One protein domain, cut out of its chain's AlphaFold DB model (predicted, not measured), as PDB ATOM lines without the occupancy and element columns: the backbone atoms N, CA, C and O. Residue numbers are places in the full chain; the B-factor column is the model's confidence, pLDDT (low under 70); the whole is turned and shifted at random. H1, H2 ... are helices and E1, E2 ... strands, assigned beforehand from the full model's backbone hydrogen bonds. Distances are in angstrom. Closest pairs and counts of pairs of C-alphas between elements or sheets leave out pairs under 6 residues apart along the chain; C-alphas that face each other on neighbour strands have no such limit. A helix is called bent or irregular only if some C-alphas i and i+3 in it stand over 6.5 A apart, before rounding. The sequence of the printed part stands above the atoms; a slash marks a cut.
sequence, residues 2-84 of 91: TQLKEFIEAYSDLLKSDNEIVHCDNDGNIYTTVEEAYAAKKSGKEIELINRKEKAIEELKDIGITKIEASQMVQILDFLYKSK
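What this domain is: This is residues 2 to 84 of the 91 residues of an uncharacterized protein of Cyclobacterium lianum (UniProt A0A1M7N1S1). The model has two lobes: H1, H3 and H4 make a helical one, and a two-strand ribbon, E1 and E2, leads away from it to a smaller one, where H2 packs on the ribbon. H1 and H4 cross at a steep tilt, H3 packs on residues 10 to 14 of H1, and H3 and H4 meet at a corner. The printed part has 83 residues, in the order H1, E1, H2, E2, H3, H4, with an antiparallel sheet E1 - E2; the class is mostly helix. The whole is loose, with a radius of gyration of the C-alphas of 14.7 A and spans of 43 by 29 by 24 A.

Where its parts are: H1, residues 2 to 15, begins at C-alpha 2 (145.523, 193.740, 137.841), measures 20.6 A and is irregular: C-alphas 10 and 13 are 7.2 A apart. E1 is residues 21 to 25, 13.2 A; H2 residues 34 to 42, 12.1 A; E2 residues 47 to 51, 13.1 A; H3 residues 52 to 62, 15.5 A. H4, residues 67 to 84, measures 25.9 A and ends at C-alpha 84 (148.947, 201.742, 125.190).

How they stand to each other: H1 touches H4, closest C-alphas Ile 8 and Val 74 at 5.9 A, opposite ways at a steep tilt of 56 degrees. With residues 10 to 14 alone it touches H3, closest C-alphas Leu 14 and Lys 53 at 5.9 A. H3 and H4 touch only at the corner, closest C-alphas Ile 57 and Lys 67 at 6.1 A. E1 and E2 are antiparallel, with N 24 and O 48 2.8 A apart, within hydrogen-bond range; residues 23 to 24 of E1 also pair with residues 30 to 31. The closest C-alphas of E1 and H2 are His 23 and Ala 37, 6.2 A. H2 is apart from H1, H3 and H4. Every O i to N i+4 pair is within hydrogen-bond range in H2 and H3, 7 of 10 in H1 and 13 of 14 in H4.

The domain as a whole: The C-alphas farthest apart, Lys 42 and Ser 83, are 44.0 A apart. The printed part has no cut and no long link. Its mean pLDDT is 80.4; residues 2, 4, 17, 19 and 82 to 84 are under 70.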
ATOM      1  N   THR A   2     144.347 194.136 137.035       61.91
ATOM      2  CA  THR A   2     145.523 193.740 137.841       61.91
ATOM      3  C   THR A   2     146.065 192.350 137.499       61.91
ATOM      4  O   THR A   2     147.245 192.231 137.192       61.91
ATOM      5  N   GLN A   3     145.193 191.344 137.381       71.88
ATOM      6  CA  GLN A   3     145.577 189.939 137.145       71.88
ATOM      7  C   GLN A   3     146.425 189.714 135.885       71.88
ATOM      8  O   GLN A   3     147.351 188.913 135.872       71.88
ATOM      9  N   LEU A   4     146.134 190.443 134.805       69.94
ATOM     10  CA  LEU A   4     146.872 190.284 133.553       69.94
ATOM     11  C   LEU A   4     148.270 190.914 133.619       69.94
ATOM     12  O   LEU A   4     149.194 190.443 132.967       69.94
ATOM     13  N   LYS A   5     148.426 191.990 134.398       71.00
ATOM     14  CA  LYS A   5     149.725 192.634 134.621       71.00
ATOM     15  C   LYS A   5     150.604 191.762 135.515       71.00
ATOM     16  O   LYS A   5     151.771 191.587 135.193       71.00
ATOM     17  N   GLU A   6     150.014 191.175 136.554       72.56
ATOM     18  CA  GLU A   6     150.653 190.177 137.420       72.56
ATOM     19  C   GLU A   6     151.108 188.955 136.611       72.56
ATOM     20  O   GLU A   6     152.245 188.523 136.753       72.56
ATOM     21  N   PHE A   7     150.279 188.470 135.677       76.25
ATOM     22  CA  PHE A   7     150.654 187.387 134.762       76.25
ATOM     23  C   PHE A   7     151.852 187.757 133.871       76.25
ATOM     24  O   PHE A   7     152.812 186.997 133.772       76.25
ATOM     25  N   ILE A   8     151.829 188.932 133.227       77.31
ATOM     26  CA  ILE A   8     152.954 189.379 132.388       77.31
ATOM     27  C   ILE A   8     154.229 189.502 133.228       77.31
ATOM     28  O   ILE A   8     155.284 189.084 132.770       77.31
ATOM     29  N   GLU A   9     154.151 190.054 134.439       76.94
ATOM     30  CA  GLU A   9     155.312 190.203 135.323       76.94
ATOM     31  C   GLU A   9     155.864 188.839 135.760       76.94
ATOM     32  O   GLU A   9     157.064 188.611 135.599       76.94
ATOM     33  N   ALA A  10     154.999 187.915 136.191       74.31
ATOM     34  CA  ALA A  10     155.378 186.570 136.629       74.31
ATOM     35  C   ALA A  10     156.064 185.746 135.526       74.31
ATOM     36  O   ALA A  10     157.021 185.025 135.797       74.31
ATOM     37  N   TYR A  11     155.617 185.885 134.273       78.19
ATOM     38  CA  TYR A  11     156.118 185.081 133.152       78.19
ATOM     39  C   TYR A  11     157.040 185.843 132.190       78.19
ATOM     40  O   TYR A  11     157.533 185.264 131.221       78.19
ATOM     41  N   SER A  12     157.331 187.123 132.449       77.25
ATOM     42  CA  SER A  12     158.257 187.922 131.628       77.25
ATOM     43  C   SER A  12     159.663 187.317 131.564       77.25
ATOM     44  O   SER A  12     160.333 187.412 130.533       77.25
ATOM     45  N   ASP A  13     160.071 186.616 132.621       75.12
ATOM     46  CA  ASP A  13     161.363 185.936 132.722       75.12
ATOM     47  C   ASP A  13     161.517 184.792 131.698       75.12
ATOM     48  O   ASP A  13     162.637 184.441 131.326       75.12
ATOM     49  N   LEU A  14     160.418 184.267 131.133       76.56
ATOM     50  CA  LEU A  14     160.470 183.297 130.030       76.56
ATOM     51  C   LEU A  14     161.095 183.881 128.758       76.56
ATOM     52  O   LEU A  14     161.665 183.130 127.960       76.56
ATOM     53  N   LEU A  15     160.995 185.202 128.576       75.31
ATOM     54  CA  LEU A  15     161.551 185.923 127.431       75.31
ATOM     55  C   LEU A  15     163.028 186.292 127.618       75.31
ATOM     56  O   LEU A  15     163.680 186.672 126.644       75.31
ATOM     57  N   LYS A  16     163.573 186.183 128.838       76.19
ATOM     58  CA  LYS A  16     164.990 186.450 129.110       76.19
ATOM     59  C   LYS A  16     165.862 185.294 128.604       76.19
ATOM     60  O   LYS A  16     165.512 184.113 128.736       76.19
ATOM     61  N   SER A  17     167.021 185.621 128.028       65.44
ATOM     62  CA  SER A  17     168.025 184.624 127.626       65.44
ATOM     63  C   SER A  17     168.627 183.921 128.840       65.44
ATOM     64  O   SER A  17     168.808 182.703 128.811       65.44
ATOM     65  N   ASP A  18     168.839 184.677 129.913       71.94
ATOM     66  CA  ASP A  18     169.656 184.263 131.045       71.94
ATOM     67  C   ASP A  18     168.814 183.583 132.131       71.94
ATOM     68  O   ASP A  18     167.621 183.856 132.286       71.94
ATOM     69  N   ASN A  19     169.439 182.666 132.869       69.00
ATOM     70  CA  ASN A  19     168.835 182.047 134.045       69.00
ATOM     71  C   ASN A  19     169.081 182.950 135.258       69.00
ATOM     72  O   ASN A  19     170.228 183.272 135.566       69.00
ATOM     73  N   GLU A  20     168.013 183.334 135.950       74.94
ATOM     74  CA  GLU A  20     168.077 184.178 137.143       74.94
ATOM     75  C   GLU A  20     167.842 183.303 138.381       74.94
ATOM     76  O   GLU A  20     166.731 182.810 138.611       74.94
ATOM     77  N   ILE A  21     168.918 183.054 139.136       81.19
ATOM     78  CA  ILE A  21     168.867 182.328 140.407       81.19
ATOM     79  C   ILE A  21     168.605 183.346 141.514       81.19
ATOM     80  O   ILE A  21     169.348 184.316 141.655       81.19
ATOM     81  N   VAL A  22     167.557 183.115 142.298       82.12
ATOM     82  CA  VAL A  22     167.109 184.023 143.357       82.12
ATOM     83  C   VAL A  22     166.906 183.278 144.666       82.12
ATOM     84  O   VAL A  22     166.642 182.076 144.675       82.12
ATOM     85  N   HIS A  23     166.991 184.007 145.774       87.38
ATOM     86  CA  HIS A  23     166.612 183.496 147.084       87.38
ATOM     87  C   HIS A  23     165.097 183.626 147.258       87.38
ATOM     88  O   HIS A  23     164.554 184.713 147.074       87.38
ATOM     89  N   CYS A  24     164.407 182.548 147.610       86.06
ATOM     90  CA  CYS A  24     162.960 182.521 147.807       86.06
ATOM     91  C   CYS A  24     162.627 181.904 149.164       86.06
ATOM     92  O   CYS A  24     163.266 180.927 149.549       86.06
ATOM     93  N   ASP A  25     161.647 182.453 149.881       88.44
ATOM     94  CA  ASP A  25     161.085 181.778 151.056       88.44
ATOM     95  C   ASP A  25     159.937 180.820 150.693       88.44
ATOM     96  O   ASP A  25     159.420 180.830 149.571       88.44
ATOM     97  N   ASN A  26     159.510 180.020 151.673       84.12
ATOM     98  CA  ASN A  26     158.376 179.094 151.546       84.12
ATOM     99  C   ASN A  26     157.027 179.803 151.297       84.12
ATOM    100  O   ASN A  26     156.075 179.160 150.860       84.12
ATOM    101  N   ASP A  27     156.942 181.114 151.541       80.50
ATOM    102  CA  ASP A  27     155.748 181.925 151.278       80.50
ATOM    103  C   ASP A  27     155.757 182.534 149.859       80.50
ATOM    104  O   ASP A  27     154.825 183.241 149.477       80.50
ATOM    105  N   GLY A  28     156.804 182.274 149.065       74.44
ATOM    106  CA  GLY A  28     156.955 182.779 147.701       74.44
ATOM    107  C   GLY A  28     157.545 184.189 147.593       74.44
ATOM    108  O   GLY A  28     157.550 184.758 146.500       74.44
ATOM    109  N   ASN A  29     158.058 184.769 148.683       83.44
ATOM    110  CA  ASN A  29     158.768 186.044 148.641       83.44
ATOM    111  C   ASN A  29     160.157 185.848 148.050       83.44
ATOM    112  O   ASN A  29     160.930 185.006 148.505       83.44
ATOM    113  N   ILE A  30     160.480 186.676 147.060       83.88
ATOM    114  CA  ILE A  30     161.754 186.615 146.356       83.88
ATOM    115  C   ILE A  30     162.654 187.751 146.834       83.88
ATOM    116  O   ILE A  30     162.301 188.923 146.713       83.88
ATOM    117  N   TYR A  31     163.837 187.389 147.316       84.12
ATOM    118  CA  TYR A  31     164.882 188.297 147.764       84.12
ATOM    119  C   TYR A  31     165.942 188.418 146.673       84.12
ATOM    120  O   TYR A  31     166.521 187.424 146.221       84.12
ATOM    121  N   THR A  32     166.176 189.647 146.225       75.31
ATOM    122  CA  THR A  32     167.127 189.951 145.146       75.31
ATOM    123  C   THR A  32     168.541 190.180 145.675       75.31
ATOM    124  O   THR A  32     169.490 190.182 144.893       75.31
ATOM    125  N   THR A  33     168.695 190.329 146.994       82.88
ATOM    126  CA  THR A  33     169.985 190.508 147.667       82.88
ATOM    127  C   THR A  33     170.233 189.441 148.728       82.88
ATOM    128  O   THR A  33     169.310 188.874 149.324       82.88
ATOM    129  N   VAL A  34     171.515 189.173 148.985       83.56
ATOM    130  CA  VAL A  34     171.936 188.222 150.022       83.56
ATOM    131  C   VAL A  34     171.619 188.772 151.414       83.56
ATOM    132  O   VAL A  34     171.245 188.000 152.297       83.56
ATOM    133  N   GLU A  35     171.717 190.091 151.627       87.38
ATOM    134  CA  GLU A  35     171.389 190.710 152.913       87.38
ATOM    135  C   GLU A  35     169.912 190.533 153.285       87.38
ATOM    136  O   GLU A  35     169.610 190.175 154.426       87.38
ATOM    137  N   GLU A  36     168.993 190.731 152.336       85.44
ATOM    138  CA  GLU A  36     167.556 190.543 152.562       85.44
ATOM    139  C   GLU A  36     167.216 189.075 152.831       85.44
ATOM    140  O   GLU A  36     166.509 188.768 153.794       85.44
ATOM    141  N   ALA A  37     167.780 188.162 152.035       86.06
ATOM    142  CA  ALA A  37     167.626 186.726 152.237       86.06
ATOM    143  C   ALA A  37     168.137 186.297 153.624       86.06
ATOM    144  O   ALA A  37     167.500 185.512 154.328       86.06
ATOM    145  N   TYR A  38     169.273 186.844 154.060       86.62
ATOM    146  CA  TYR A  38     169.844 186.553 155.370       86.62
ATOM    147  C   TYR A  38     169.012 187.135 156.521       86.62
ATOM    148  O   TYR A  38     168.853 186.484 157.556       86.62
ATOM    149  N   ALA A  39     168.445 188.332 156.347       88.38
ATOM    150  CA  ALA A  39     167.525 188.924 157.312       88.38
ATOM    151  C   ALA A  39     166.249 188.078 157.471       88.38
ATOM    152  O   ALA A  39     165.838 187.809 158.600       88.38
ATOM    153  N   ALA A  40     165.683 187.590 156.363       86.12
ATOM    154  CA  ALA A  40     164.537 186.684 156.372       86.12
ATOM    155  C   ALA A  40     164.872 185.326 157.016       86.12
ATOM    156  O   ALA A  40     164.115 184.810 157.837       86.12
ATOM    157  N   LYS A  41     166.063 184.783 156.744       87.62
ATOM    158  CA  LYS A  41     166.536 183.567 157.416       87.62
ATOM    159  C   LYS A  41     166.660 183.752 158.929       87.62
ATOM    160  O   LYS A  41     166.282 182.875 159.703       87.62
ATOM    161  N   LYS A  42     167.157 184.911 159.373       89.25
ATOM    162  CA  LYS A  42     167.252 185.266 160.799       89.25
ATOM    163  C   LYS A  42     165.898 185.451 161.475       89.25
ATOM    164  O   LYS A  42     165.807 185.198 162.673       89.25
ATOM    165  N   SER A  43     164.865 185.871 160.746       86.88
ATOM    166  CA  SER A  43     163.499 185.960 161.275       86.88
ATOM    167  C   SER A  43     162.768 184.612 161.308       86.88
ATOM    168  O   SER A  43     161.602 184.569 161.692       86.88
ATOM    169  N   GLY A  44     163.454 183.514 160.967       87.69
ATOM    170  CA  GLY A  44     162.931 182.152 161.049       87.69
ATOM    171  C   GLY A  44     162.340 181.627 159.743       87.69
ATOM    172  O   GLY A  44     161.753 180.548 159.755       87.69
ATOM    173  N   LYS A  45     162.489 182.353 158.627       88.62
ATOM    174  CA  LYS A  45     162.068 181.848 157.319       88.62
ATOM    175  C   LYS A  45     163.097 180.886 156.740       88.62
ATOM    176  O   LYS A  45     164.303 181.118 156.806       88.62
ATOM    177  N   GLU A  46     162.614 179.812 156.142       87.94
ATOM    178  CA  GLU A  46     163.441 178.938 155.322       87.94
ATOM    179  C   GLU A  46     163.629 179.583 153.952       87.94
ATOM    180  O   GLU A  46     162.676 180.117 153.389       87.94
ATOM    181  N   ILE A  47     164.874 179.605 153.473       88.69
ATOM    182  CA  ILE A  47     165.255 180.275 152.232       88.69
ATOM    183  C   ILE A  47     165.906 179.256 151.314       88.69
ATOM    184  O   ILE A  47     166.934 178.669 151.664       88.69
ATOM    185  N   GLU A  48     165.353 179.127 150.120       87.88
ATOM    186  CA  GLU A  48     165.839 178.265 149.056       87.88
ATOM    187  C   GLU A  48     166.385 179.092 147.892       87.88
ATOM    188  O   GLU A  48     166.038 180.258 147.700       87.88
ATOM    189  N   LEU A  49     167.276 178.488 147.110       85.75
ATOM    190  CA  LEU A  49     167.744 179.055 145.851       85.75
ATOM    191  C   LEU A  49     166.917 178.450 144.725       85.75
ATOM    192  O   LEU A  49     166.988 177.246 144.492       85.75
ATOM    193  N   ILE A  50     166.165 179.286 144.016       85.00
ATOM    194  CA  ILE A  50     165.330 178.846 142.899       85.00
ATOM    195  C   ILE A  50     165.787 179.496 141.599       85.00
ATOM    196  O   ILE A  50     166.156 180.670 141.561       85.00
ATOM    197  N   ASN A  51     165.720 178.738 140.507       83.88
ATOM    198  CA  ASN A  51     165.815 179.290 139.165       83.88
ATOM    199  C   ASN A  51     164.411 179.717 138.726       83.88
ATOM    200  O   ASN A  51     163.540 178.876 138.490       83.88
ATOM    201  N   ARG A  52     164.186 181.030 138.601       78.56
ATOM    202  CA  ARG A  52     162.860 181.577 138.268       78.56
ATOM    203  C   ARG A  52     162.296 181.017 136.969       78.56
ATOM    204  O   ARG A  52     161.103 180.749 136.872       78.56
ATOM    205  N   LYS A  53     163.157 180.822 135.971       81.44
ATOM    206  CA  LYS A  53     162.755 180.349 134.648       81.44
ATOM    207  C   LYS A  53     162.335 178.886 134.678       81.44
ATOM    208  O   LYS A  53     161.374 178.524 134.011       81.44
ATOM    209  N   GLU A  54     163.042 178.056 135.438       81.94
ATOM    210  CA  GLU A  54     162.682 176.645 135.606       81.94
ATOM    211  C   GLU A  54     161.378 176.499 136.382       81.94
ATOM    212  O   GLU A  54     160.485 175.807 135.900       81.94
ATOM    213  N   LYS A  55     161.219 177.240 137.487       82.62
ATOM    214  CA  LYS A  55     159.974 177.263 138.262       82.62
ATOM    215  C   LYS A  55     158.778 177.701 137.412       82.62
ATOM    216  O   LYS A  55     157.762 177.018 137.382       82.62
ATOM    217  N   ALA A  56     158.921 178.776 136.637       80.25
ATOM    218  CA  ALA A  56     157.871 179.226 135.725       80.25
ATOM    219  C   ALA A  56     157.529 178.171 134.654       80.25
ATOM    220  O   ALA A  56     156.370 178.021 134.283       80.25
ATOM    221  N   ILE A  57     158.515 177.427 134.141       82.12
ATOM    222  CA  ILE A  57     158.272 176.336 133.184       82.12
ATOM    223  C   ILE A  57     157.539 175.165 133.849       82.12
ATOM    224  O   ILE A  57     156.706 174.539 133.197       82.12
ATOM    225  N   GLU A  58     157.859 174.847 135.099       83.88
ATOM    226  CA  GLU A  58     157.197 173.795 135.874       83.88
ATOM    227  C   GLU A  58     155.729 174.142 136.142       83.88
ATOM    228  O   GLU A  58     154.849 173.377 135.759       83.88
ATOM    229  N   GLU A  59     155.453 175.355 136.626       83.31
ATOM    230  CA  GLU A  59     154.085 175.847 136.835       83.31
ATOM    231  C   GLU A  59     153.250 175.813 135.543       83.31
ATOM    232  O   GLU A  59     152.077 175.444 135.560       83.31
ATOM    233  N   LEU A  60     153.854 176.160 134.400       83.62
ATOM    234  CA  LEU A  60     153.189 176.087 133.096       83.62
ATOM    235  C   LEU A  60     152.880 174.645 132.676       83.62
ATOM    236  O   LEU A  60     151.808 174.386 132.125       83.62
ATOM    237  N   LYS A  61     153.793 173.704 132.942       84.31
ATOM    238  CA  LYS A  61     153.562 172.279 132.665       84.31
ATOM    239  C   LYS A  61     152.394 171.738 133.480       84.31
ATOM    240  O   LYS A  61     151.585 171.004 132.914       84.31
ATOM    241  N   ASP A  62     152.277 172.127 134.746       85.00
ATOM    242  CA  ASP A  62     151.203 171.669 135.634       85.00
ATOM    243  C   ASP A  62     149.814 172.099 135.147       85.00
ATOM    244  O   ASP A  62     148.839 171.364 135.299       85.00
ATOM    245  N   ILE A  63     149.724 173.257 134.490       84.19
ATOM    246  CA  ILE A  63     148.483 173.753 133.876       84.19
ATOM    247  C   ILE A  63     148.318 173.340 132.403       84.19
ATOM    248  O   ILE A  63     147.373 173.770 131.742       84.19
ATOM    249  N   GLY A  64     149.218 172.500 131.880       86.06
ATOM    250  CA  GLY A  64     149.156 171.963 130.519       86.06
ATOM    251  C   GLY A  64     149.559 172.945 129.416       86.06
ATOM    252  O   GLY A  64     149.253 172.700 128.251       86.06
ATOM    253  N   ILE A  65     150.238 174.043 129.758       86.00
ATOM    254  CA  ILE A  65     150.721 175.047 128.805       86.00
ATOM    255  C   ILE A  65     152.204 174.805 128.520       86.00
ATOM    256  O   ILE A  65     153.040 174.688 129.417       86.00
ATOM    257  N   THR A  66     152.580 174.768 127.245       85.94
ATOM    258  CA  THR A  66     153.989 174.659 126.870       85.94
ATOM    259  C   THR A  66     154.711 175.996 127.032       85.94
ATOM    260  O   THR A  66     154.146 177.079 126.874       85.94
ATOM    261  N   LYS A  67     156.030 175.944 127.250       81.19
ATOM    262  CA  LYS A  67     156.885 177.143 127.270       81.19
ATOM    263  C   LYS A  67     156.705 178.014 126.020       81.19
ATOM    264  O   LYS A  67     156.779 179.238 126.116       81.19
ATOM    265  N   ILE A  68     156.515 177.396 124.851       85.50
ATOM    266  CA  ILE A  68     156.362 178.106 123.574       85.50
ATOM    267  C   ILE A  68     155.054 178.899 123.575       85.50
ATOM    268  O   ILE A  68     155.084 180.099 123.311       85.50
ATOM    269  N   GLU A  69     153.939 178.260 123.935       84.44
ATOM    270  CA  GLU A  69     152.622 178.905 124.019       84.44
ATOM    271  C   GLU A  69     152.619 180.039 125.043       84.44
ATOM    272  O   GLU A  69     152.163 181.142 124.742       84.44
ATOM    273  N   ALA A  70     153.205 179.816 126.223       82.69
ATOM    274  CA  ALA A  70     153.330 180.854 127.239       82.69
ATOM    275  C   ALA A  70     154.194 182.028 126.758       82.69
ATOM    276  O   ALA A  70     153.819 183.184 126.936       82.69
ATOM    277  N   SER A  71     155.317 181.756 126.086       83.38
ATOM    278  CA  SER A  71     156.181 182.809 125.534       83.38
ATOM    279  C   SER A  71     155.454 183.635 124.470       83.38
ATOM    280  O   SER A  71     155.532 184.862 124.483       83.38
ATOM    281  N   GLN A  72     154.706 182.982 123.574       86.12
ATOM    282  CA  GLN A  72     153.876 183.653 122.570       86.12
ATOM    283  C   GLN A  72     152.772 184.489 123.225       86.12
ATOM    284  O   GLN A  72     152.554 185.636 122.836       86.12
ATOM    285  N   MET A  73     152.111 183.950 124.251       83.81
ATOM    286  CA  MET A  73     151.084 184.659 125.008       83.81
ATOM    287  C   MET A  73     151.658 185.904 125.690       83.81
ATOM    288  O   MET A  73     151.103 186.988 125.525       83.81
ATOM    289  N   VAL A  74     152.799 185.792 126.379       82.00
ATOM    290  CA  VAL A  74     153.479 186.941 126.999       82.00
ATOM    291  C   VAL A  74     153.870 187.974 125.942       82.00
ATOM    292  O   VAL A  74     153.640 189.156 126.164       82.00
ATOM    293  N   GLN A  75     154.377 187.574 124.771       82.94
ATOM    294  CA  GLN A  75     154.699 188.505 123.679       82.94
ATOM    295  C   GLN A  75     153.467 189.240 123.133       82.94
ATOM    296  O   GLN A  75     153.518 190.451 122.919       82.94
ATOM    297  N   ILE A  76     152.356 188.531 122.916       83.94
ATOM    298  CA  ILE A  76     151.099 189.126 122.440       83.94
ATOM    299  C   ILE A  76     150.560 190.106 123.481       83.94
ATOM    300  O   ILE A  76     150.186 191.230 123.143       83.94
ATOM    301  N   LEU A  77     150.541 189.703 124.750       81.62
ATOM    302  CA  LEU A  77     150.106 190.554 125.849       81.62
ATOM    303  C   LEU A  77     151.016 191.781 125.986       81.62
ATOM    304  O   LEU A  77     150.532 192.910 126.032       81.62
ATOM    305  N   ASP A  78     152.330 191.600 125.955       78.31
ATOM    306  CA  ASP A  78     153.284 192.701 125.999       78.31
ATOM    307  C   ASP A  78     153.076 193.667 124.822       78.31
ATOM    308  O   ASP A  78     152.995 194.873 125.034       78.31
ATOM    309  N   PHE A  79     152.855 193.173 123.600       80.94
ATOM    310  CA  PHE A  79     152.527 194.006 122.438       80.94
ATOM    311  C   PHE A  79     151.220 194.799 122.625       80.94
ATOM    312  O   PHE A  79     151.194 196.025 122.455       80.94
ATOM    313  N   LEU A  80     150.137 194.122 123.021       78.06
ATOM    314  CA  LEU A  80     148.821 194.737 123.214       78.06
ATOM    315  C   LEU A  80     148.859 195.836 124.283       78.06
ATOM    316  O   LEU A  80     148.239 196.890 124.108       78.06
ATOM    317  N   TYR A  81     149.615 195.629 125.363       72.94
ATOM    318  CA  TYR A  81     149.648 196.542 126.507       72.94
ATOM    319  C   TYR A  81     150.797 197.565 126.462       72.94
ATOM    320  O   TYR A  81     150.607 198.685 126.946       72.94
ATOM    321  N   LYS A  82     151.933 197.285 125.804       66.25
ATOM    322  CA  LYS A  82     152.963 198.302 125.505       66.25
ATOM    323  C   LYS A  82     152.476 199.323 124.488       66.25
ATOM    324  O   LYS A  82     152.785 200.505 124.648       66.25
ATOM    325  N   SER A  83     151.651 198.928 123.512       52.12
ATOM    326  CA  SER A  83     151.072 199.875 122.542       52.12
ATOM    327  C   SER A  83     150.243 200.989 123.208       52.12
ATOM    328  O   SER A  83     150.170 202.103 122.689       52.12
ATOM    329  N   LYS A  84     149.697 200.743 124.411       52.09
ATOM    330  CA  LYS A  84     148.947 201.742 125.190       52.09
ATOM    331  C   LYS A  84     149.824 202.739 125.955       52.09
ATOM    332  O   LYS A  84     149.324 203.790 126.342       52.09
TER     333      LYS A  84